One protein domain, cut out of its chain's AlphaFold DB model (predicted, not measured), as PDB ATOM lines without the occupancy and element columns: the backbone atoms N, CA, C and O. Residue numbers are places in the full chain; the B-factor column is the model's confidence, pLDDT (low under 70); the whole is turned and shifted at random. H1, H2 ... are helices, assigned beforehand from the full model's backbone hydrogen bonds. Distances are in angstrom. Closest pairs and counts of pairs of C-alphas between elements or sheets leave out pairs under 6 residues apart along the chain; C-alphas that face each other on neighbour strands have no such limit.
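This is residues 23 to 129 and 314 to 387 of the 556 residues of the protein "Het-C-domain-containing protein" of Hyaloscypha hepaticicola (UniProt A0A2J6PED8). Three long helices, H2, H3 and H5, form an up-and-down bundle, each running against the one before it in the chain, and the shorter H6 and H7 fold back along H5. H4 and the loops of residues 98 to 129 gather at one end of the long axis, away from the H2 to H3 link. The printed part has 181 residues with seven named helices, H1 to H7 along the chain, and no named strand; the class is all helix. It is compact, with a radius of gyration of the C-alphas of 17.3 A and spans of 56, 41 and 32 A.

Find C-alpha 319 at (-19.302, 127.239, -7.373); from there H5, the longest helix, runs 34.2 A to residue 342. Look at residues 41 to 61 for H2, 30.1 A, and 68 to 86 for H3, 26.9 A. H6 is residues 348 to 356; H7, residues 370 to 384, ends at C-alpha 384 at (-17.441, 135.194, 7.291). H1 is residues 29 to 32 and H4 residues 90 to 97.

H3 touches H5 with residues 78 to 86 alone, closest at C-alphas 82 and 326, 4.7 A. H2 and H3 form a hairpin at a shallow tilt of 30 degrees, with C-alphas 52 and 70 closest at 4.4 A. H5 and H6 are another hairpin, at 7 degrees, closest at C-alphas 333 and 355, 5.5 A. H7 touches H5 at C-alphas 325 and 375, 5.0 A, and H4 at C-alphas 94 and 376, 7.3 A. H1 touches H2 at C-alphas 32 and 42, 5.0 A. Every O i to N i+4 pair is within hydrogen-bond range in H2, H4, H5, H6 and H7, and 12 of 15 in H3; H1 is too short for such a pair.

C-alphas 63 and 109 are farthest apart, 57.9 A. Residues 130 to 313 are not printed, a gap of 20.3 A between C-alphas 129 and 314. The H6 to H7 link is long. Confidence is under 70 at residues 62 to 66, 128 to 129 and 314 to 315.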
ATOM      1  N   PRO A  23     -20.139 104.026   9.148       89.31
ATOM      2  CA  PRO A  23     -20.457 104.745  10.380       89.31
ATOM      3  C   PRO A  23     -19.238 105.405  11.040       89.31
ATOM      4  O   PRO A  23     -19.411 106.366  11.785       89.31
ATOM      5  N   GLU A  24     -18.018 104.926  10.775       90.50
ATOM      6  CA  GLU A  24     -16.806 105.472  11.400       90.50
ATOM      7  C   GLU A  24     -16.374 106.799  10.767       90.50
ATOM      8  O   GLU A  24     -15.936 107.714  11.466       90.50
ATOM      9  N   SER A  25     -16.525 106.927   9.446       92.81
ATOM     10  CA  SER A  25     -16.195 108.152   8.707       92.81
ATOM     11  C   SER A  25     -17.402 109.032   8.375       92.81
ATOM     12  O   SER A  25     -17.235 110.202   8.024       92.81
ATOM     13  N   GLY A  26     -18.619 108.484   8.437       94.25
ATOM     14  CA  GLY A  26     -19.834 109.154   7.982       94.25
ATOM     15  C   GLY A  26     -19.857 109.414   6.474       94.25
ATOM     16  O   GLY A  26     -20.556 110.328   6.034       94.25
ATOM     17  N   MET A  27     -19.074 108.662   5.693       95.31
ATOM     18  CA  MET A  27     -18.949 108.773   4.237       95.31
ATOM     19  C   MET A  27     -19.403 107.480   3.553       95.31
ATOM     20  O   MET A  27     -19.423 106.414   4.162       95.31
ATOM     21  N   LYS A  28     -19.737 107.541   2.265       93.06
ATOM     22  CA  LYS A  28     -19.952 106.333   1.451       93.06
ATOM     23  C   LYS A  28     -18.680 105.475   1.374       93.06
ATOM     24  O   LYS A  28     -17.578 106.010   1.239       93.06
ATOM     25  N   ASN A  29     -18.832 104.148   1.414       92.38
ATOM     26  CA  ASN A  29     -17.708 103.202   1.416       92.38
ATOM     27  C   ASN A  29     -16.768 103.390   0.212       92.38
ATOM     28  O   ASN A  29     -15.549 103.355   0.385       92.38
ATOM     29  N   TYR A  30     -17.306 103.670  -0.980       90.31
ATOM     30  CA  TYR A  30     -16.514 103.922  -2.191       90.31
ATOM     31  C   TYR A  30     -15.641 105.198  -2.143       90.31
ATOM     32  O   TYR A  30     -14.818 105.407  -3.029       90.31
ATOM     33  N   ILE A  31     -15.775 106.077  -1.142       93.50
ATOM     34  CA  ILE A  31     -14.991 107.324  -1.074       93.50
ATOM     35  C   ILE A  31     -13.613 107.042  -0.464       93.50
ATOM     36  O   ILE A  31     -12.580 107.099  -1.143       93.50
ATOM     37  N   ALA A  32     -13.589 106.700   0.826       94.12
ATOM     38  CA  ALA A  32     -12.361 106.636   1.620       94.12
ATOM     39  C   ALA A  32     -12.158 105.323   2.397       94.12
ATOM     40  O   ALA A  32     -11.143 105.178   3.078       94.12
ATOM     41  N   ASN A  33     -13.083 104.356   2.311       93.50
ATOM     42  CA  ASN A  33     -13.000 103.139   3.116       93.50
ATOM     43  C   ASN A  33     -12.093 102.071   2.475       93.50
ATOM     44  O   ASN A  33     -12.551 101.072   1.911       93.50
ATOM     45  N   GLU A  34     -10.778 102.258   2.608       91.12
ATOM     46  CA  GLU A  34      -9.767 101.327   2.086       91.12
ATOM     47  C   GLU A  34      -9.693  99.979   2.840       91.12
ATOM     48  O   GLU A  34      -8.923  99.103   2.438       91.12
ATOM     49  N   SER A  35     -10.487  99.768   3.900       88.88
ATOM     50  CA  SER A  35     -10.603  98.456   4.568       88.88
ATOM     51  C   SER A  35     -11.490  97.470   3.797       88.88
ATOM     52  O   SER A  35     -11.430  96.261   4.017       88.88
ATOM     53  N   THR A  36     -12.293  97.985   2.865       86.56
ATOM     54  CA  THR A  36     -13.179  97.198   2.005       86.56
ATOM     55  C   THR A  36     -12.468  96.757   0.721       86.56
ATOM     56  O   THR A  36     -11.522  97.422   0.282       86.56
ATOM     57  N   PRO A  37     -12.920  95.670   0.063       85.31
ATOM     58  CA  PRO A  37     -12.355  95.229  -1.216       85.31
ATOM     59  C   PRO A  37     -12.757  96.118  -2.408       85.31
ATOM     60  O   PRO A  37     -12.281  95.887  -3.517       85.31
ATOM     61  N   PHE A  38     -13.633  97.108  -2.210       84.75
ATOM     62  CA  PHE A  38     -14.162  97.949  -3.287       84.75
ATOM     63  C   PHE A  38     -13.105  98.896  -3.844       84.75
ATOM     64  O   PHE A  38     -12.172  99.290  -3.141       84.75
ATOM     65  N   ALA A  39     -13.267  99.310  -5.099       84.38
ATOM     66  CA  ALA A  39     -12.442 100.354  -5.686       84.38
ATOM     67  C   ALA A  39     -12.879 101.717  -5.133       84.38
ATOM     68  O   ALA A  39     -13.940 102.222  -5.477       84.38
ATOM     69  N   THR A  40     -12.056 102.318  -4.278       91.62
ATOM     70  CA  THR A  40     -12.371 103.598  -3.626       91.62
ATOM     71  C   THR A  40     -11.619 104.771  -4.256       91.62
ATOM     72  O   THR A  40     -10.475 104.586  -4.686       91.62
ATOM     73  N   SER A  41     -12.173 105.987  -4.206       93.19
ATOM     74  CA  SER A  41     -11.494 107.215  -4.666       93.19
ATOM     75  C   SER A  41     -10.141 107.426  -3.980       93.19
ATOM     76  O   SER A  41      -9.135 107.646  -4.651       93.19
ATOM     77  N   SER A  42     -10.081 107.255  -2.657       95.12
ATOM     78  CA  SER A  42      -8.834 107.307  -1.872       95.12
ATOM     79  C   SER A  42      -7.757 106.347  -2.388       95.12
ATOM     80  O   SER A  42      -6.648 106.781  -2.677       95.12
ATOM     81  N   ARG A  43      -8.093 105.068  -2.592       95.00
ATOM     82  CA  ARG A  43      -7.174 104.059  -3.149       95.00
ATOM     83  C   ARG A  43      -6.691 104.395  -4.559       95.00
ATOM     84  O   ARG A  43      -5.523 104.156  -4.867       95.00
ATOM     85  N   TYR A  44      -7.561 104.947  -5.407       95.25
ATOM     86  CA  TYR A  44      -7.165 105.434  -6.730       95.25
ATOM     87  C   TYR A  44      -6.153 106.580  -6.608       95.25
ATOM     88  O   TYR A  44      -5.044 106.467  -7.125       95.25
ATOM     89  N   VAL A  45      -6.482 107.625  -5.842       97.25
ATOM     90  CA  VAL A  45      -5.587 108.766  -5.588       97.25
ATOM     91  C   VAL A  45      -4.272 108.307  -4.963       97.25
ATOM     92  O   VAL A  45      -3.207 108.743  -5.393       97.25
ATOM     93  N   ARG A  46      -4.312 107.376  -4.002       97.81
ATOM     94  CA  ARG A  46      -3.125 106.795  -3.367       97.81
ATOM     95  C   ARG A  46      -2.175 106.221  -4.403       97.81
ATOM     96  O   ARG A  46      -0.993 106.548  -4.385       97.81
ATOM     97  N   LYS A  47      -2.695 105.366  -5.284       97.31
ATOM     98  CA  LYS A  47      -1.910 104.738  -6.343       97.31
ATOM     99  C   LYS A  47      -1.283 105.795  -7.252       97.31
ATOM    100  O   LYS A  47      -0.067 105.803  -7.405       97.31
ATOM    101  N   GLN A  48      -2.092 106.720  -7.768       97.75
ATOM    102  CA  GLN A  48      -1.618 107.767  -8.674       97.75
ATOM    103  C   GLN A  48      -0.542 108.645  -8.016       97.75
ATOM    104  O   GLN A  48       0.480 108.928  -8.630       97.75
ATOM    105  N   LEU A  49      -0.708 109.038  -6.749       98.00
ATOM    106  CA  LEU A  49       0.285 109.854  -6.045       98.00
ATOM    107  C   LEU A  49       1.580 109.090  -5.733       98.00
ATOM    108  O   LEU A  49       2.656 109.683  -5.793       98.00
ATOM    109  N   LEU A  50       1.510 107.794  -5.415       97.69
ATOM    110  CA  LEU A  50       2.708 106.972  -5.216       97.69
ATOM    111  C   LEU A  50       3.498 106.815  -6.522       97.69
ATOM    112  O   LEU A  50       4.707 107.053  -6.525       97.69
ATOM    113  N   ASP A  51       2.813 106.505  -7.626       96.31
ATOM    114  CA  ASP A  51       3.424 106.394  -8.957       96.31
ATOM    115  C   ASP A  51       4.013 107.749  -9.399       96.31
ATOM    116  O   ASP A  51       5.140 107.828  -9.886       96.31
ATOM    117  N   CYS A  52       3.303 108.847  -9.124       95.62
ATOM    118  CA  CYS A  52       3.769 110.218  -9.335       95.62
ATOM    119  C   CYS A  52       5.066 110.529  -8.572       95.62
ATOM    120  O   CYS A  52       6.013 111.067  -9.150       95.62
ATOM    121  N   ILE A  53       5.139 110.199  -7.277       94.38
ATOM    122  CA  ILE A  53       6.341 110.436  -6.463       94.38
ATOM    123  C   ILE A  53       7.512 109.593  -6.971       94.38
ATOM    124  O   ILE A  53       8.629 110.103  -7.076       94.38
ATOM    125  N   GLN A  54       7.265 108.330  -7.318       92.69
ATOM    126  CA  GLN A  54       8.294 107.435  -7.837       92.69
ATOM    127  C   GLN A  54       8.872 107.939  -9.165       92.69
ATOM    128  O   GLN A  54      10.092 108.069  -9.295       92.69
ATOM    129  N   GLU A  55       8.015 108.276 -10.131       91.25
ATOM    130  CA  GLU A  55       8.443 108.803 -11.431       91.25
ATOM    131  C   GLU A  55       9.112 110.177 -11.305       91.25
ATOM    132  O   GLU A  55      10.129 110.438 -11.952       91.25
ATOM    133  N   GLY A  56       8.610 111.044 -10.420       89.81
ATOM    134  CA  GLY A  56       9.216 112.348 -10.150       89.81
ATOM    135  C   GLY A  56      10.628 112.233  -9.571       89.81
ATOM    136  O   GLY A  56      11.550 112.896 -10.052       89.81
ATOM    137  N   ARG A  57      10.836 111.328  -8.604       88.56
ATOM    138  CA  ARG A  57      12.167 111.024  -8.048       88.56
ATOM    139  C   ARG A  57      13.113 110.475  -9.107       88.56
ATOM    140  O   ARG A  57      14.256 110.922  -9.186       88.56
ATOM    141  N   ASN A  58      12.639 109.551  -9.943       86.06
ATOM    142  CA  ASN A  58      13.428 108.985 -11.035       86.06
ATOM    143  C   ASN A  58      13.879 110.075 -12.019       86.06
ATOM    144  O   ASN A  58      15.058 110.139 -12.375       86.06
ATOM    145  N   ALA A  59      12.965 110.965 -12.419       80.69
ATOM    146  CA  ALA A  59      13.271 112.082 -13.310       80.69
ATOM    147  C   ALA A  59      14.304 113.045 -12.695       80.69
ATOM    148  O   ALA A  59      15.251 113.450 -13.376       80.69
ATOM    149  N   TYR A  60      14.166 113.364 -11.402       73.38
ATOM    150  CA  TYR A  60      15.077 114.261 -10.687       73.38
ATOM    151  C   TYR A  60      16.479 113.653 -10.497       73.38
ATOM    152  O   TYR A  60      17.486 114.295 -10.800       73.38
ATOM    153  N   GLN A  61      16.562 112.395 -10.049       71.19
ATOM    154  CA  GLN A  61      17.827 111.712  -9.744       71.19
ATOM    155  C   GLN A  61      18.631 111.351 -10.997       71.19
ATOM    156  O   GLN A  61      19.855 111.485 -11.010       71.19
ATOM    157  N   LEU A  62      17.966 110.906 -12.067       59.00
ATOM    158  CA  LEU A  62      18.650 110.397 -13.258       59.00
ATOM    159  C   LEU A  62      19.105 111.499 -14.226       59.00
ATOM    160  O   LEU A  62      19.740 111.177 -15.230       59.00
ATOM    161  N   LYS A  63      18.766 112.778 -13.980       60.62
ATOM    162  CA  LYS A  63      18.962 113.900 -14.928       60.62
ATOM    163  C   LYS A  63      18.468 113.580 -16.359       60.62
ATOM    164  O   LYS A  63      18.941 114.170 -17.331       60.62
ATOM    165  N   LYS A  64      17.549 112.615 -16.500       51.66
ATOM    166  CA  LYS A  64      16.979 112.153 -17.775       51.66
ATOM    167  C   LYS A  64      15.724 112.963 -18.133       51.66
ATOM    168  O   LYS A  64      15.250 113.778 -17.348       51.66
ATOM    169  N   LYS A  65      15.269 112.797 -19.384       56.97
ATOM    170  CA  LYS A  65      14.186 113.540 -20.058       56.97
ATOM    171  C   LYS A  65      12.920 113.699 -19.189       56.97
ATOM    172  O   LYS A  65      12.567 112.784 -18.466       56.97
ATOM    173  N   SER A  66      12.294 114.871 -19.349       63.66
ATOM    174  CA  SER A  66      10.952 115.339 -18.944       63.66
ATOM    175  C   SER A  66      10.176 114.535 -17.876       63.66
ATOM    176  O   SER A  66       9.883 113.365 -18.107       63.66
ATOM    177  N   PRO A  67       9.686 115.162 -16.782       74.25
ATOM    178  CA  PRO A  67       8.821 114.516 -15.785       74.25
ATOM    179  C   PRO A  67       7.386 114.254 -16.299       74.25
ATOM    180  O   PRO A  67       6.441 114.247 -15.514       74.25
ATOM    181  N   THR A  68       7.192 114.048 -17.610       81.31
ATOM    182  CA  THR A  68       5.870 113.971 -18.254       81.31
ATOM    183  C   THR A  68       4.984 112.911 -17.601       81.31
ATOM    184  O   THR A  68       3.825 113.178 -17.300       81.31
ATOM    185  N   GLN A  69       5.525 111.722 -17.322       85.25
ATOM    186  CA  GLN A  69       4.747 110.639 -16.719       85.25
ATOM    187  C   GLN A  69       4.327 110.954 -15.274       85.25
ATOM    188  O   GLN A  69       3.185 110.697 -14.896       85.25
ATOM    189  N   ALA A  70       5.217 111.566 -14.488       90.50
ATOM    190  CA  ALA A  70       4.898 112.017 -13.135       90.50
ATOM    191  C   ALA A  70       3.779 113.074 -13.147       90.50
ATOM    192  O   ALA A  70       2.866 113.011 -12.329       90.50
ATOM    193  N   LEU A  71       3.804 113.998 -14.115       89.44
ATOM    194  CA  LEU A  71       2.769 115.022 -14.289       89.44
ATOM    195  C   LEU A  71       1.410 114.434 -14.696       89.44
ATOM    196  O   LEU A  71       0.389 114.909 -14.210       89.44
ATOM    197  N   ILE A  72       1.382 113.379 -15.518       88.69
ATOM    198  CA  ILE A  72       0.139 112.660 -15.860       88.69
ATOM    199  C   ILE A  72      -0.478 112.033 -14.604       88.69
ATOM    200  O   ILE A  72      -1.667 112.207 -14.339       88.69
ATOM    201  N   TYR A  73       0.331 111.332 -13.802       94.38
ATOM    202  CA  TYR A  73      -0.139 110.757 -12.542       94.38
ATOM    203  C   TYR A  73      -0.605 111.831 -11.553       94.38
ATOM    204  O   TYR A  73      -1.630 111.650 -10.894       94.38
ATOM    205  N   LEU A  74       0.111 112.958 -11.479       94.69
ATOM    206  CA  LEU A  74      -0.281 114.096 -10.655       94.69
ATOM    207  C   LEU A  74      -1.635 114.656 -11.096       94.69
ATOM    208  O   LEU A  74      -2.524 114.763 -10.260       94.69
ATOM    209  N   GLY A  75      -1.818 114.953 -12.384       91.56
ATOM    210  CA  GLY A  75      -3.078 115.476 -12.919       91.56
ATOM    211  C   GLY A  75      -4.265 114.560 -12.618       91.56
ATOM    212  O   GLY A  75      -5.279 115.017 -12.101       91.56
ATOM    213  N   ALA A  76      -4.104 113.250 -12.822       89.56
ATOM    214  CA  ALA A  76      -5.141 112.266 -12.513       89.56
ATOM    215  C   ALA A  76      -5.528 112.235 -11.019       89.56
ATOM    216  O   ALA A  76      -6.706 112.106 -10.676       89.56
ATOM    217  N   ALA A  77      -4.545 112.356 -10.121       95.19
ATOM    218  CA  ALA A  77      -4.797 112.435  -8.686       95.19
ATOM    219  C   ALA A  77      -5.469 113.759  -8.290       95.19
ATOM    220  O   ALA A  77      -6.439 113.744  -7.533       95.19
ATOM    221  N   LEU A  78      -4.957 114.887  -8.795       95.19
ATOM    222  CA  LEU A  78      -5.461 116.224  -8.478       95.19
ATOM    223  C   LEU A  78      -6.898 116.415  -8.954       95.19
ATOM    224  O   LEU A  78      -7.688 116.941  -8.184       95.19
ATOM    225  N   HIS A  79      -7.252 115.911 -10.134       91.06
ATOM    226  CA  HIS A  79      -8.625 115.948 -10.639       91.06
ATOM    227  C   HIS A  79      -9.607 115.260  -9.675       91.06
ATOM    228  O   HIS A  79     -10.599 115.843  -9.264       91.06
ATOM    229  N   THR A  80      -9.272 114.059  -9.186       91.38
ATOM    230  CA  THR A  80     -10.140 113.359  -8.213       91.38
ATOM    231  C   THR A  80     -10.256 114.118  -6.882       91.38
ATOM    232  O   THR A  80     -11.283 114.052  -6.208       91.38
ATOM    233  N   LEU A  81      -9.183 114.795  -6.457       94.00
ATOM    234  CA  LEU A  81      -9.175 115.608  -5.237       94.00
ATOM    235  C   LEU A  81      -9.986 116.901  -5.411       94.00
ATOM    236  O   LEU A  81     -10.690 117.303  -4.491       94.00
ATOM    237  N   GLU A  82      -9.895 117.536  -6.573       91.19
ATOM    238  CA  GLU A  82     -10.661 118.724  -6.945       91.19
ATOM    239  C   GLU A  82     -12.163 118.434  -6.978       91.19
ATOM    240  O   GLU A  82     -12.934 119.128  -6.306       91.19
ATOM    241  N   ASP A  83     -12.552 117.353  -7.656       89.62
ATOM    242  CA  ASP A  83     -13.939 116.907  -7.781       89.62
ATOM    243  C   ASP A  83     -14.586 116.638  -6.422       89.62
ATOM    244  O   ASP A  83     -15.802 116.738  -6.276       89.62
ATOM    245  N   PHE A  84     -13.805 116.319  -5.386       92.94
ATOM    246  CA  PHE A  84     -14.363 116.037  -4.070       92.94
ATOM    247  C   PHE A  84     -15.194 117.204  -3.527       92.94
ATOM    248  O   PHE A  84     -16.273 116.964  -2.994       92.94
ATOM    249  N   ALA A  85     -14.760 118.461  -3.653       87.88
ATOM    250  CA  ALA A  85     -15.547 119.582  -3.124       87.88
ATOM    251  C   ALA A  85     -16.711 119.979  -4.050       87.88
ATOM    252  O   ALA A  85     -17.754 120.447  -3.568       87.88
ATOM    253  N   ALA A  86     -16.537 119.775  -5.358       83.06
ATOM    254  CA  ALA A  86     -17.485 120.177  -6.389       83.06
ATOM    255  C   ALA A  86     -18.592 119.139  -6.651       83.06
ATOM    256  O   ALA A  86     -19.715 119.506  -6.981       83.06
ATOM    257  N   HIS A  87     -18.313 117.861  -6.388       88.75
ATOM    258  CA  HIS A  87     -19.200 116.720  -6.632       88.75
ATOM    259  C   HIS A  87     -19.461 115.857  -5.391       88.75
ATOM    260  O   HIS A  87     -19.911 114.708  -5.497       88.75
ATOM    261  N   SER A  88     -19.250 116.415  -4.197       93.19
ATOM    262  CA  SER A  88     -19.828 115.906  -2.945       93.19
ATOM    263  C   SER A  88     -20.697 116.956  -2.264       93.19
ATOM    264  O   SER A  88     -20.595 118.143  -2.564       93.19
ATOM    265  N   ASN A  89     -21.500 116.551  -1.286       95.12
ATOM    266  CA  ASN A  89     -22.207 117.490  -0.415       95.12
ATOM    267  C   ASN A  89     -21.300 118.120   0.676       95.12
ATOM    268  O   ASN A  89     -21.802 118.633   1.675       95.12
ATOM    269  N   TYR A  90     -19.964 118.081   0.533       96.94
ATOM    270  CA  TYR A  90     -19.016 118.594   1.533       96.94
ATOM    271  C   TYR A  90     -19.273 120.063   1.901       96.94
ATOM    272  O   TYR A  90     -19.319 120.403   3.083       96.94
ATOM    273  N   VAL A  91     -19.453 120.934   0.901       96.56
ATOM    274  CA  VAL A  91     -19.682 122.377   1.110       96.56
ATOM    275  C   VAL A  91     -20.972 122.610   1.896       96.56
ATOM    276  O   VAL A  91     -20.993 123.395   2.838       96.56
ATOM    277  N   GLU A  92     -22.034 121.893   1.546       96.75
ATOM    278  CA  GLU A  92     -23.339 121.941   2.192       96.75
ATOM    279  C   GLU A  92     -23.223 121.506   3.651       96.75
ATOM    280  O   GLU A  92     -23.626 122.245   4.547       96.75
ATOM    281  N   LEU A  93     -22.600 120.350   3.906       97.06
ATOM    282  CA  LEU A  93     -22.385 119.842   5.260       97.06
ATOM    283  C   LEU A  93     -21.549 120.811   6.099       97.06
ATOM    284  O   LEU A  93     -21.891 121.071   7.252       97.06
ATOM    285  N   ALA A  94     -20.491 121.385   5.528       97.00
ATOM    286  CA  ALA A  94     -19.650 122.363   6.203       97.00
ATOM    287  C   ALA A  94     -20.419 123.655   6.525       97.00
ATOM    288  O   ALA A  94     -20.320 124.154   7.644       97.00
ATOM    289  N   LEU A  95     -21.251 124.163   5.611       96.94
ATOM    290  CA  LEU A  95     -22.137 125.299   5.881       96.94
ATOM    291  C   LEU A  95     -23.167 124.975   6.976       96.94
ATOM    292  O   LEU A  95     -23.414 125.810   7.847       96.94
ATOM    293  N   MET A  96     -23.706 123.753   7.006       96.50
ATOM    294  CA  MET A  96     -24.600 123.316   8.085       96.50
ATOM    295  C   MET A  96     -23.908 123.322   9.456       96.50
ATOM    296  O   MET A  96     -24.547 123.687  10.442       96.50
ATOM    297  N   THR A  97     -22.603 123.015   9.540       95.00
ATOM    298  CA  THR A  97     -21.850 123.158  10.808       95.00
ATOM    299  C   THR A  97     -21.808 124.604  11.320       95.00
ATOM    300  O   THR A  97     -21.643 124.825  12.518       95.00
ATOM    301  N   LEU A  98     -22.002 125.586  10.431       94.88
ATOM    302  CA  LEU A  98     -22.080 127.018  10.743       94.88
ATOM    303  C   LEU A  98     -23.522 127.503  10.983       94.88
ATOM    304  O   LEU A  98     -23.743 128.703  11.138       94.88
ATOM    305  N   GLY A  99     -24.503 126.596  11.002       94.56
ATOM    306  CA  GLY A  99     -25.920 126.915  11.193       94.56
ATOM    307  C   GLY A  99     -26.656 127.366   9.928       94.56
ATOM    308  O   GLY A  99     -27.792 127.828  10.023       94.56
ATOM    309  N   VAL A 100     -26.046 127.240   8.745       95.56
ATOM    310  CA  VAL A 100     -26.708 127.536   7.465       95.56
ATOM    311  C   VAL A 100     -27.677 126.396   7.120       95.56
ATOM    312  O   VAL A 100     -27.274 125.231   7.165       95.56
ATOM    313  N   PRO A 101     -28.931 126.676   6.726       94.56
ATOM    314  CA  PRO A 101     -29.922 125.652   6.393       94.56
ATOM    315  C   PRO A 101     -29.715 125.086   4.974       94.56
ATOM    316  O   PRO A 101     -30.642 125.062   4.166       94.56
ATOM    317  N   ALA A 102     -28.488 124.664   4.651       95.00
ATOM    318  CA  ALA A 102     -28.146 124.101   3.349       95.00
ATOM    319  C   ALA A 102     -28.722 122.684   3.184       95.00
ATOM    320  O   ALA A 102     -28.639 121.855   4.091       95.00
ATOM    321  N   PHE A 103     -29.304 122.399   2.021       94.00
ATOM    322  CA  PHE A 103     -29.834 121.083   1.687       94.00
ATOM    323  C   PHE A 103     -28.689 120.105   1.367       94.00
ATOM    324  O   PHE A 103     -27.951 120.337   0.416       94.00
ATOM    325  N   PRO A 104     -28.536 118.984   2.098       93.12
ATOM    326  CA  PRO A 104     -27.395 118.077   1.934       93.12
ATOM    327  C   PRO A 104     -27.537 117.089   0.763       93.12
ATOM    328  O   PRO A 104     -26.755 116.141   0.689       93.12
ATOM    329  N   PHE A 105     -28.542 117.255  -0.107       90.06
ATOM    330  CA  PHE A 105     -28.830 116.363  -1.242       90.06
ATOM    331  C   PHE A 105     -29.106 114.894  -0.873       90.06
ATOM    332  O   PHE A 105     -28.974 113.991  -1.696       90.06
ATOM    333  N   VAL A 106     -29.557 114.655   0.360       90.06
ATOM    334  CA  VAL A 106     -30.013 113.348   0.853       90.06
ATOM    335  C   VAL A 106     -31.386 113.479   1.508       90.06
ATOM    336  O   VAL A 106     -31.825 114.582   1.842       90.06
ATOM    337  N   GLY A 107     -32.082 112.356   1.676       85.75
ATOM    338  CA  GLY A 107     -33.378 112.307   2.346       85.75
ATOM    339  C   GLY A 107     -33.304 112.747   3.810       85.75
ATOM    340  O   GLY A 107     -32.297 112.536   4.484       85.75
ATOM    341  N   ASP A 108     -34.388 113.324   4.336       85.75
ATOM    342  CA  ASP A 108     -34.420 113.860   5.707       85.75
ATOM    343  C   ASP A 108     -34.187 112.781   6.782       85.75
ATOM    344  O   ASP A 108     -33.624 113.071   7.837       85.75
ATOM    345  N   GLY A 109     -34.572 111.530   6.505       85.00
ATOM    346  CA  GLY A 109     -34.316 110.362   7.352       85.00
ATOM    347  C   GLY A 109     -32.965 109.684   7.097       85.00
ATOM    348  O   GLY A 109     -32.623 108.728   7.789       85.00
ATOM    349  N   CYS A 110     -32.184 110.151   6.119       89.25
ATOM    350  CA  CYS A 110     -30.842 109.649   5.851       89.25
ATOM    351  C   CYS A 110     -29.841 110.306   6.812       89.25
ATOM    352  O   CYS A 110     -29.336 111.405   6.564       89.25
ATOM    353  N   LYS A 111     -29.582 109.647   7.944       91.31
ATOM    354  CA  LYS A 111     -28.685 110.138   8.997       91.31
ATOM    355  C   LYS A 111     -27.690 109.070   9.429       91.31
ATOM    356  O   LYS A 111     -27.996 107.881   9.436       91.31
ATOM    357  N   VAL A 112     -26.510 109.520   9.837       92.25
ATOM    358  CA  VAL A 112     -25.470 108.723  10.485       92.25
ATOM    359  C   VAL A 112     -25.197 109.284  11.877       92.25
ATOM    360  O   VAL A 112     -25.198 110.501  12.080       92.25
ATOM    361  N   LYS A 113     -24.985 108.395  12.849       91.62
ATOM    362  CA  LYS A 113     -24.620 108.772  14.216       91.62
ATOM    363  C   LYS A 113     -23.119 108.953  14.307       91.62
ATOM    364  O   LYS A 113     -22.380 108.015  14.033       91.62
ATOM    365  N   ILE A 114     -22.683 110.124  14.756       89.62
ATOM    366  CA  ILE A 114     -21.265 110.384  15.007       89.62
ATOM    367  C   ILE A 114     -20.815 109.531  16.209       89.62
ATOM    368  O   ILE A 114     -21.368 109.718  17.300       89.62
ATOM    369  N   PRO A 115     -19.793 108.659  16.078       80.81
ATOM    370  CA  PRO A 115     -19.405 107.703  17.122       80.81
ATOM    371  C   PRO A 115     -19.116 108.319  18.500       80.81
ATOM    372  O   PRO A 115     -19.335 107.679  19.524       80.81
ATOM    373  N   ARG A 116     -18.630 109.570  18.548       74.25
ATOM    374  CA  ARG A 116     -18.217 110.242  19.796       74.25
ATOM    375  C   ARG A 116     -19.278 111.138  20.432       74.25
ATOM    376  O   ARG A 116     -19.278 111.273  21.649       74.25
ATOM    377  N   SER A 117     -20.137 111.780  19.641       82.38
ATOM    378  CA  SER A 117     -21.150 112.716  20.159       82.38
ATOM    379  C   SER A 117     -22.556 112.121  20.189       82.38
ATOM    380  O   SER A 117     -23.422 112.648  20.882       82.38
ATOM    381  N   GLY A 118     -22.813 111.054  19.426       80.75
ATOM    382  CA  GLY A 118     -24.150 110.489  19.236       80.75
ATOM    383  C   GLY A 118     -25.095 111.375  18.417       80.75
ATOM    384  O   GLY A 118     -26.236 110.979  18.191       80.75
ATOM    385  N   HIS A 119     -24.638 112.547  17.960       87.81
ATOM    386  CA  HIS A 119     -25.429 113.439  17.116       87.81
ATOM    387  C   HIS A 119     -25.692 112.785  15.759       87.81
ATOM    388  O   HIS A 119     -24.801 112.172  15.166       87.81
ATOM    389  N   GLU A 120     -26.917 112.944  15.266       92.38
ATOM    390  CA  GLU A 120     -27.335 112.454  13.959       92.38
ATOM    391  C   GLU A 120     -27.140 113.539  12.904       92.38
ATOM    392  O   GLU A 120     -27.733 114.617  12.971       92.38
ATOM    393  N   VAL A 121     -26.306 113.243  11.912       93.94
ATOM    394  CA  VAL A 121     -25.956 114.170  10.831       93.94
ATOM    395  C   VAL A 121     -26.157 113.498   9.479       93.94
ATOM    396  O   VAL A 121     -26.140 112.270   9.406       93.94
ATOM    397  N   PRO A 122     -26.391 114.252   8.394       95.12
ATOM    398  CA  PRO A 122     -26.423 113.647   7.070       95.12
ATOM    399  C   PRO A 122     -25.047 113.047   6.720       95.12
ATOM    400  O   PRO A 122     -24.016 113.611   7.108       95.12
ATOM    401  N   PRO A 123     -25.001 111.912   6.004       95.50
ATOM    402  CA  PRO A 123     -23.746 111.362   5.513       95.50
ATOM    403  C   PRO A 123     -23.138 112.251   4.424       95.50
ATOM    404  O   PRO A 123     -23.846 112.986   3.728       95.50
ATOM    405  N   LEU A 124     -21.824 112.129   4.242       95.88
ATOM    406  CA  LEU A 124     -21.157 112.673   3.072       95.88
ATOM    407  C   LEU A 124     -21.339 111.710   1.906       95.88
ATOM    408  O   LEU A 124     -20.967 110.534   1.975       95.88
ATOM    409  N   VAL A 125     -21.913 112.238   0.835       92.81
ATOM    410  CA  VAL A 125     -22.197 111.506  -0.394       92.81
ATOM    411  C   VAL A 125     -21.557 112.240  -1.558       92.81
ATOM    412  O   VAL A 125     -21.456 113.471  -1.543       92.81
ATOM    413  N   THR A 126     -21.132 111.491  -2.567       87.12
ATOM    414  CA  THR A 126     -20.851 112.062  -3.882       87.12
ATOM    415  C   THR A 126     -22.015 111.772  -4.806       87.12
ATOM    416  O   THR A 126     -22.828 110.879  -4.561       87.12
ATOM    417  N   GLY A 127     -22.064 112.518  -5.898       72.38
ATOM    418  CA  GLY A 127     -22.889 112.153  -7.032       72.38
ATOM    419  C   GLY A 127     -22.646 110.725  -7.519       72.38
ATOM    420  O   GLY A 127     -21.492 110.348  -7.732       72.38
ATOM    421  N   THR A 128     -23.700 109.944  -7.751       68.62
ATOM    422  CA  THR A 128     -23.601 108.721  -8.555       68.62
ATOM    423  C   THR A 128     -23.410 109.108 -10.015       68.62
ATOM    424  O   THR A 128     -24.156 109.938 -10.536       68.62
ATOM    425  N   PHE A 129     -22.401 108.528 -10.658       62.28
ATOM    426  CA  PHE A 129     -21.951 108.944 -11.982       62.28
ATOM    427  C   PHE A 129     -22.451 108.013 -13.090       62.28
ATOM    428  O   PHE A 129     -21.828 106.993 -13.394       62.28
ATOM    429  N   TYR A 314     -20.915 127.852 -13.573       66.56
ATOM    430  CA  TYR A 314     -20.745 129.210 -13.042       66.56
ATOM    431  C   TYR A 314     -22.024 129.827 -12.448       66.56
ATOM    432  O   TYR A 314     -21.960 130.771 -11.658       66.56
ATOM    433  N   SER A 315     -23.201 129.328 -12.837       69.81
ATOM    434  CA  SER A 315     -24.482 129.797 -12.300       69.81
ATOM    435  C   SER A 315     -24.741 129.325 -10.868       69.81
ATOM    436  O   SER A 315     -25.536 129.961 -10.181       69.81
ATOM    437  N   ASN A 316     -24.093 128.256 -10.394       83.12
ATOM    438  CA  ASN A 316     -24.325 127.736  -9.051       83.12
ATOM    439  C   ASN A 316     -23.693 128.664  -7.999       83.12
ATOM    440  O   ASN A 316     -22.490 128.920  -8.013       83.12
ATOM    441  N   VAL A 317     -24.480 129.133  -7.025       86.19
ATOM    442  CA  VAL A 317     -23.999 130.060  -5.973       86.19
ATOM    443  C   VAL A 317     -22.888 129.475  -5.091       86.19
ATOM    444  O   VAL A 317     -22.172 130.224  -4.418       86.19
ATOM    445  N   LEU A 318     -22.751 128.146  -5.062       90.56
ATOM    446  CA  LEU A 318     -21.701 127.441  -4.331       90.56
ATOM    447  C   LEU A 318     -20.447 127.164  -5.175       90.56
ATOM    448  O   LEU A 318     -19.435 126.772  -4.592       90.56
ATOM    449  N   ASN A 319     -20.462 127.421  -6.491       86.19
ATOM    450  CA  ASN A 319     -19.302 127.239  -7.373       86.19
ATOM    451  C   ASN A 319     -18.027 127.912  -6.816       86.19
ATOM    452  O   ASN A 319     -17.028 127.215  -6.611       86.19
ATOM    453  N   PRO A 320     -18.043 129.202  -6.405       83.62
ATOM    454  CA  PRO A 320     -16.814 129.859  -5.960       83.62
ATOM    455  C   PRO A 320     -16.249 129.293  -4.653       83.62
ATOM    456  O   PRO A 320     -15.039 129.333  -4.439       83.62
ATOM    457  N   VAL A 321     -17.092 128.797  -3.736       88.94
ATOM    458  CA  VAL A 321     -16.601 128.192  -2.483       88.94
ATOM    459  C   VAL A 321     -16.131 126.766  -2.685       88.94
ATOM    460  O   VAL A 321     -15.123 126.398  -2.086       88.94
ATOM    461  N   ALA A 322     -16.798 125.993  -3.546       90.56
ATOM    462  CA  ALA A 322     -16.321 124.675  -3.942       90.56
ATOM    463  C   ALA A 322     -14.915 124.790  -4.546       90.56
ATOM    464  O   ALA A 322     -13.989 124.177  -4.020       90.56
ATOM    465  N   GLY A 323     -14.723 125.700  -5.510       86.94
ATOM    466  CA  GLY A 323     -13.415 125.972  -6.108       86.94
ATOM    467  C   GLY A 323     -12.346 126.385  -5.089       86.94
ATOM    468  O   GLY A 323     -11.211 125.925  -5.164       86.94
ATOM    469  N   ARG A 324     -12.688 127.185  -4.067       87.50
ATOM    470  CA  ARG A 324     -11.741 127.529  -2.984       87.50
ATOM    471  C   ARG A 324     -11.354 126.342  -2.109       87.50
ATOM    472  O   ARG A 324     -10.190 126.224  -1.732       87.50
ATOM    473  N   VAL A 325     -12.316 125.497  -1.747       92.25
ATOM    474  CA  VAL A 325     -12.053 124.288  -0.954       92.25
ATOM    475  C   VAL A 325     -11.191 123.315  -1.760       92.25
ATOM    476  O   VAL A 325     -10.200 122.811  -1.229       92.25
ATOM    477  N   SER A 326     -11.506 123.117  -3.044       91.31
ATOM    478  CA  SER A 326     -10.689 122.329  -3.971       91.31
ATOM    479  C   SER A 326      -9.278 122.894  -4.071       91.31
ATOM    480  O   SER A 326      -8.312 122.157  -3.889       91.31
ATOM    481  N   LEU A 327      -9.145 124.213  -4.240       88.75
ATOM    482  CA  LEU A 327      -7.858 124.898  -4.311       88.75
ATOM    483  C   LEU A 327      -7.013 124.684  -3.043       88.75
ATOM    484  O   LEU A 327      -5.807 124.462  -3.148       88.75
ATOM    485  N   ALA A 328      -7.626 124.698  -1.855       90.19
ATOM    486  CA  ALA A 328      -6.944 124.388  -0.597       90.19
ATOM    487  C   ALA A 328      -6.361 122.964  -0.591       90.19
ATOM    488  O   ALA A 328      -5.203 122.764  -0.217       90.19
ATOM    489  N   LEU A 329      -7.150 121.985  -1.040       94.75
ATOM    490  CA  LEU A 329      -6.765 120.577  -1.079       94.75
ATOM    491  C   LEU A 329      -5.684 120.296  -2.135       94.75
ATOM    492  O   LEU A 329      -4.647 119.714  -1.811       94.75
ATOM    493  N   ILE A 330      -5.879 120.737  -3.380       94.00
ATOM    494  CA  ILE A 330      -4.927 120.474  -4.474       94.00
ATOM    495  C   ILE A 330      -3.611 121.232  -4.282       94.00
ATOM    496  O   ILE A 330      -2.550 120.717  -4.641       94.00
ATOM    497  N   ASN A 331      -3.638 122.424  -3.671       90.56
ATOM    498  CA  ASN A 331      -2.422 123.152  -3.327       90.56
ATOM    499  C   ASN A 331      -1.610 122.397  -2.267       90.56
ATOM    500  O   ASN A 331      -0.415 122.174  -2.469       90.56
ATOM    501  N   TYR A 332      -2.268 121.928  -1.199       93.31
ATOM    502  CA  TYR A 332      -1.631 121.092  -0.181       93.31
ATOM    503  C   TYR A 332      -1.025 119.826  -0.800       93.31
ATOM    504  O   TYR A 332       0.146 119.518  -0.573       93.31
ATOM    505  N   ALA A 333      -1.794 119.124  -1.641       95.50
ATOM    506  CA  ALA A 333      -1.338 117.927  -2.336       95.50
ATOM    507  C   ALA A 333      -0.104 118.197  -3.207       95.50
ATOM    508  O   ALA A 333       0.903 117.496  -3.095       95.50
ATOM    509  N   THR A 334      -0.147 119.252  -4.021       92.88
ATOM    510  CA  THR A 334       0.942 119.622  -4.932       92.88
ATOM    511  C   THR A 334       2.224 119.954  -4.170       92.88
ATOM    512  O   THR A 334       3.284 119.431  -4.504       92.88
ATOM    513  N   GLN A 335       2.146 120.760  -3.106       89.88
ATOM    514  CA  GLN A 335       3.316 121.111  -2.287       89.88
ATOM    515  C   GLN A 335       3.955 119.876  -1.643       89.88
ATOM    516  O   GLN A 335       5.176 119.708  -1.683       89.88
ATOM    517  N   LYS A 336       3.132 118.980  -1.087       93.38
ATOM    518  CA  LYS A 336       3.584 117.721  -0.483       93.38
ATOM    519  C   LYS A 336       4.268 116.803  -1.499       93.38
ATOM    520  O   LYS A 336       5.328 116.258  -1.197       93.38
ATOM    521  N   VAL A 337       3.702 116.668  -2.699       93.50
ATOM    522  CA  VAL A 337       4.276 115.852  -3.782       93.50
ATOM    523  C   VAL A 337       5.592 116.436  -4.286       93.50
ATOM    524  O   VAL A 337       6.579 115.708  -4.361       93.50
ATOM    525  N   VAL A 338       5.643 117.738  -4.581       88.38
ATOM    526  CA  VAL A 338       6.860 118.394  -5.092       88.38
ATOM    527  C   VAL A 338       8.002 118.284  -4.081       88.38
ATOM    528  O   VAL A 338       9.115 117.922  -4.454       88.38
ATOM    529  N   ARG A 339       7.731 118.479  -2.784       89.25
ATOM    530  CA  ARG A 339       8.731 118.239  -1.730       89.25
ATOM    531  C   ARG A 339       9.209 116.792  -1.700       89.25
ATOM    532  O   ARG A 339      10.399 116.551  -1.546       89.25
ATOM    533  N   ALA A 340       8.304 115.829  -1.870       91.50
ATOM    534  CA  ALA A 340       8.660 114.414  -1.916       91.50
ATOM    535  C   ALA A 340       9.478 114.033  -3.161       91.50
ATOM    536  O   ALA A 340      10.206 113.039  -3.120       91.50
ATOM    537  N   TRP A 341       9.383 114.799  -4.254       88.12
ATOM    538  CA  TRP A 341      10.274 114.657  -5.410       88.12
ATOM    539  C   TRP A 341      11.695 115.137  -5.102       88.12
ATOM    540  O   TRP A 341      12.652 114.481  -5.513       88.12
ATOM    541  N   GLU A 342      11.830 116.261  -4.393       84.44
ATOM    542  CA  GLU A 342      13.121 116.890  -4.081       84.44
ATOM    543  C   GLU A 342      13.863 116.205  -2.925       84.44
ATOM    544  O   GLU A 342      15.085 116.061  -2.981       84.44
ATOM    545  N   ASP A 343      13.137 115.771  -1.892       86.75
ATOM    546  CA  ASP A 343      13.702 115.146  -0.698       86.75
ATOM    547  C   ASP A 343      13.470 113.619  -0.698       86.75
ATOM    548  O   ASP A 343      12.346 113.146  -0.457       86.75
ATOM    549  N   PRO A 344      14.519 112.809  -0.947       84.81
ATOM    550  CA  PRO A 344      14.411 111.355  -0.931       84.81
ATOM    551  C   PRO A 344      14.197 110.776   0.476       84.81
ATOM    552  O   PRO A 344      13.807 109.615   0.571       84.81
ATOM    553  N   LEU A 345      14.425 111.548   1.549       90.31
ATOM    554  CA  LEU A 345      14.234 111.100   2.934       90.31
ATOM    555  C   LEU A 345      12.760 111.089   3.359       90.31
ATOM    556  O   LEU A 345      12.417 110.477   4.370       90.31
ATOM    557  N   LEU A 346      11.876 111.758   2.611       93.31
ATOM    558  CA  LEU A 346      10.441 111.731   2.887       93.31
ATOM    559  C   LEU A 346       9.838 110.375   2.497       93.31
ATOM    560  O   LEU A 346       9.981 109.924   1.363       93.31
ATOM    561  N   GLU A 347       9.097 109.742   3.403       96.44
ATOM    562  CA  GLU A 347       8.410 108.476   3.121       96.44
ATOM    563  C   GLU A 347       7.141 108.702   2.273       96.44
ATOM    564  O   GLU A 347       6.186 109.315   2.768       96.44
ATOM    565  N   PRO A 348       7.057 108.192   1.021       96.50
ATOM    566  CA  PRO A 348       5.939 108.482   0.114       96.50
ATOM    567  C   PRO A 348       4.569 108.122   0.692       96.50
ATOM    568  O   PRO A 348       3.611 108.877   0.553       96.50
ATOM    569  N   ASN A 349       4.471 107.002   1.411       97.44
ATOM    570  CA  ASN A 349       3.217 106.575   2.032       97.44
ATOM    571  C   ASN A 349       2.723 107.557   3.103       97.44
ATOM    572  O   ASN A 349       1.517 107.775   3.214       97.44
ATOM    573  N   ALA A 350       3.632 108.159   3.875       97.44
ATOM    574  CA  ALA A 350       3.276 109.152   4.885       97.44
ATOM    575  C   ALA A 350       2.807 110.460   4.231       97.44
ATOM    576  O   ALA A 350       1.790 111.022   4.638       97.44
ATOM    577  N   VAL A 351       3.497 110.890   3.169       97.06
ATOM    578  CA  VAL A 351       3.113 112.050   2.352       97.06
ATOM    579  C   VAL A 351       1.709 111.852   1.783       97.06
ATOM    580  O   VAL A 351       0.816 112.657   2.041       97.06
ATOM    581  N   VAL A 352       1.477 110.738   1.087       98.19
ATOM    582  CA  VAL A 352       0.183 110.420   0.472       98.19
ATOM    583  C   VAL A 352      -0.920 110.273   1.518       98.19
ATOM    584  O   VAL A 352      -2.016 110.785   1.318       98.19
ATOM    585  N   LYS A 353      -0.637 109.648   2.668       97.69
ATOM    586  CA  LYS A 353      -1.597 109.568   3.777       97.69
ATOM    587  C   LYS A 353      -2.044 110.959   4.235       97.69
ATOM    588  O   LYS A 353      -3.243 111.161   4.365       97.69
ATOM    589  N   SER A 354      -1.118 111.905   4.410       97.50
ATOM    590  CA  SER A 354      -1.465 113.273   4.828       97.50
ATOM    591  C   SER A 354      -2.348 114.012   3.814       97.50
ATOM    592  O   SER A 354      -3.168 114.830   4.203       97.50
ATOM    593  N   ILE A 355      -2.219 113.705   2.518       98.06
ATOM    594  CA  ILE A 355      -3.067 114.273   1.459       98.06
ATOM    595  C   ILE A 355      -4.469 113.654   1.505       98.06
ATOM    596  O   ILE A 355      -5.469 114.363   1.427       98.06
ATOM    597  N   LEU A 356      -4.547 112.329   1.664       98.00
ATOM    598  CA  LEU A 356      -5.810 111.585   1.688       98.00
ATOM    599  C   LEU A 356      -6.682 111.897   2.908       98.00
ATOM    600  O   LEU A 356      -7.886 111.669   2.846       98.00
ATOM    601  N   GLU A 357      -6.115 112.469   3.973       97.50
ATOM    602  CA  GLU A 357      -6.897 113.042   5.076       97.50
ATOM    603  C   GLU A 357      -7.873 114.134   4.602       97.50
ATOM    604  O   GLU A 357      -8.846 114.411   5.298       97.50
ATOM    605  N   GLY A 358      -7.672 114.716   3.412       96.69
ATOM    606  CA  GLY A 358      -8.617 115.641   2.787       96.69
ATOM    607  C   GLY A 358      -9.983 115.020   2.472       96.69
ATOM    608  O   GLY A 358     -10.985 115.734   2.491       96.69
ATOM    609  N   PHE A 359     -10.072 113.699   2.273       97.44
ATOM    610  CA  PHE A 359     -11.358 113.004   2.177       97.44
ATOM    611  C   PHE A 359     -11.967 112.838   3.570       97.44
ATOM    612  O   PHE A 359     -11.600 111.931   4.318       97.44
ATOM    613  N   HIS A 360     -12.903 113.714   3.926       96.75
ATOM    614  CA  HIS A 360     -13.546 113.681   5.236       96.75
ATOM    615  C   HIS A 360     -14.939 114.306   5.216       96.75
ATOM    616  O   HIS A 360     -15.219 115.218   4.440       96.75
ATOM    617  N   ASN A 361     -15.802 113.844   6.120       95.94
ATOM    618  CA  ASN A 361     -17.050 114.522   6.444       95.94
ATOM    619  C   ASN A 361     -16.748 115.694   7.410       95.94
ATOM    620  O   ASN A 361     -16.104 115.453   8.433       95.94
ATOM    621  N   PRO A 362     -17.215 116.937   7.157       95.62
ATOM    622  CA  PRO A 362     -16.971 118.087   8.039       95.62
ATOM    623  C   PRO A 362     -17.383 117.875   9.504       95.62
ATOM    624  O   PRO A 362     -16.766 118.432  10.408       95.62
ATOM    625  N   TYR A 363     -18.388 117.034   9.766       94.38
ATOM    626  CA  TYR A 363     -18.808 116.677  11.128       94.38
ATOM    627  C   TYR A 363     -17.839 115.722  11.853       94.38
ATOM    628  O   TYR A 363     -17.946 115.540  13.065       94.38
ATOM    629  N   TYR A 364     -16.902 115.118  11.120       93.31
ATOM    630  CA  TYR A 364     -15.909 114.144  11.587       93.31
ATOM    631  C   TYR A 364     -14.479 114.711  11.531       93.31
ATOM    632  O   TYR A 364     -13.510 113.958  11.613       93.31
ATOM    633  N   MET A 365     -14.339 116.032  11.378       91.69
ATOM    634  CA  MET A 365     -13.046 116.698  11.223       91.69
ATOM    635  C   MET A 365     -12.087 116.399  12.392       91.69
ATOM    636  O   MET A 365     -12.430 116.555  13.567       91.69
ATOM    637  N   ASP A 366     -10.848 116.032  12.063       92.06
ATOM    638  CA  ASP A 366      -9.732 115.900  12.994       92.06
ATOM    639  C   ASP A 366      -8.902 117.189  12.996       92.06
ATOM    640  O   ASP A 366      -8.192 117.505  12.042       92.06
ATOM    641  N   LEU A 367      -8.931 117.919  14.114       89.06
ATOM    642  CA  LEU A 367      -8.192 119.179  14.292       89.06
ATOM    643  C   LEU A 367      -6.662 119.027  14.192       89.06
ATOM    644  O   LEU A 367      -5.942 120.024  14.106       89.06
ATOM    645  N   ARG A 368      -6.142 117.797  14.210       94.31
ATOM    646  CA  ARG A 368      -4.716 117.519  13.997       94.31
ATOM    647  C   ARG A 368      -4.337 117.498  12.515       94.31
ATOM    648  O   ARG A 368      -3.160 117.664  12.219       94.31
ATOM    649  N   SER A 369      -5.300 117.331  11.606       96.44
ATOM    650  CA  SER A 369      -5.048 117.279  10.165       96.44
ATOM    651  C   SER A 369      -4.963 118.681   9.563       96.44
ATOM    652  O   SER A 369      -5.913 119.467   9.610       96.44
ATOM    653  N   ASP A 370      -3.811 119.013   8.983       94.88
ATOM    654  CA  ASP A 370      -3.582 120.332   8.386       94.88
ATOM    655  C   ASP A 370      -4.429 120.569   7.136       94.88
ATOM    656  O   ASP A 370      -4.953 121.669   6.956       94.88
ATOM    657  N   VAL A 371      -4.620 119.539   6.309       95.56
ATOM    658  CA  VAL A 371      -5.417 119.652   5.083       95.56
ATOM    659  C   VAL A 371      -6.898 119.858   5.392       95.56
ATOM    660  O   VAL A 371      -7.526 120.729   4.794       95.56
ATOM    661  N   GLN A 372      -7.443 119.154   6.391       97.06
ATOM    662  CA  GLN A 372      -8.840 119.330   6.800       97.06
ATOM    663  C   GLN A 372      -9.083 120.736   7.356       97.06
ATOM    664  O   GLN A 372     -10.026 121.413   6.948       97.06
ATOM    665  N   LYS A 373      -8.175 121.233   8.213       95.56
ATOM    666  CA  LYS A 373      -8.220 122.621   8.703       95.56
ATOM    667  C   LYS A 373      -8.155 123.633   7.561       95.56
ATOM    668  O   LYS A 373      -8.891 124.614   7.594       95.56
ATOM    669  N   ALA A 374      -7.300 123.417   6.561       92.94
ATOM    670  CA  ALA A 374      -7.176 124.322   5.421       92.94
ATOM    671  C   ALA A 374      -8.443 124.355   4.560       92.94
ATOM    672  O   ALA A 374      -8.919 125.440   4.223       92.94
ATOM    673  N   MET A 375      -9.015 123.184   4.259       95.06
ATOM    674  CA  MET A 375     -10.279 123.056   3.532       95.06
ATOM    675  C   MET A 375     -11.431 123.724   4.289       95.06
ATOM    676  O   MET A 375     -12.182 124.508   3.709       95.06
ATOM    677  N   TYR A 376     -11.560 123.460   5.593       95.19
ATOM    678  CA  TYR A 376     -12.592 124.082   6.422       95.19
ATOM    679  C   TYR A 376     -12.392 125.600   6.525       95.19
ATOM    680  O   TYR A 376     -13.337 126.358   6.329       95.19
ATOM    681  N   SER A 377     -11.150 126.058   6.720       92.31
ATOM    682  CA  SER A 377     -10.813 127.483   6.768       92.31
ATOM    683  C   SER A 377     -11.144 128.212   5.465       92.31
ATOM    684  O   SER A 377     -11.630 129.339   5.524       92.31
ATOM    685  N   ALA A 378     -10.924 127.590   4.301       89.81
ATOM    686  CA  ALA A 378     -11.281 128.173   3.008       89.81
ATOM    687  C   ALA A 378     -12.781 128.499   2.930       89.81
ATOM    688  O   ALA A 378     -13.170 129.581   2.482       89.81
ATOM    689  N   LEU A 379     -13.617 127.593   3.442       92.94
ATOM    690  CA  LEU A 379     -15.065 127.762   3.497       92.94
ATOM    691  C   LEU A 379     -15.506 128.748   4.582       92.94
ATOM    692  O   LEU A 379     -16.352 129.604   4.320       92.94
ATOM    693  N   THR A 380     -14.950 128.674   5.794       92.56
ATOM    694  CA  THR A 380     -15.352 129.577   6.883       92.56
ATOM    695  C   THR A 380     -14.957 131.016   6.593       92.56
ATOM    696  O   THR A 380     -15.758 131.914   6.839       92.56
ATOM    697  N   SER A 381     -13.764 131.248   6.036       87.88
ATOM    698  CA  SER A 381     -13.327 132.587   5.634       87.88
ATOM    699  C   SER A 381     -14.246 133.145   4.551       87.88
ATOM    700  O   SER A 381     -14.706 134.275   4.669       87.88
ATOM    701  N   TRP A 382     -14.610 132.326   3.556       88.31
ATOM    702  CA  TRP A 382     -15.624 132.686   2.567       88.31
ATOM    703  C   TRP A 382     -16.938 133.077   3.258       88.31
ATOM    704  O   TRP A 382     -17.434 134.181   3.051       88.31
ATOM    705  N   TRP A 383     -17.492 132.244   4.138       90.75
ATOM    706  CA  TRP A 383     -18.756 132.558   4.811       90.75
ATOM    707  C   TRP A 383     -18.692 133.856   5.634       90.75
ATOM    708  O   TRP A 383     -19.606 134.682   5.584       90.75
ATOM    709  N   GLN A 384     -17.602 134.064   6.376       89.06
ATOM    710  CA  GLN A 384     -17.441 135.194   7.291       89.06
ATOM    711  C   GLN A 384     -17.321 136.542   6.575       89.06
ATOM    712  O   GLN A 384     -17.866 137.522   7.081       89.06
ATOM    713  N   THR A 385     -16.685 136.598   5.400       84.44
ATOM    714  CA  THR A 385     -16.484 137.852   4.648       84.44
ATOM    715  C   THR A 385     -17.746 138.360   3.946       84.44
ATOM    716  O   THR A 385     -17.725 139.432   3.345       84.44
ATOM    717  N   ARG A 386     -18.855 137.611   3.989       84.62
ATOM    718  CA  ARG A 386     -20.130 138.019   3.380       84.62
ATOM    719  C   ARG A 386     -20.880 139.032   4.232       84.62
ATOM    720  O   ARG A 386     -20.974 138.886   5.452       84.62
ATOM    721  N   THR A 387     -21.496 139.997   3.549       89.44
ATOM    722  CA  THR A 387     -22.490 140.895   4.143       89.44
ATOM    723  C   THR A 387     -23.690 140.104   4.651       89.44
ATOM    724  O   THR A 387     -23.975 138.998   4.183       89.44
TER     725      THR A 387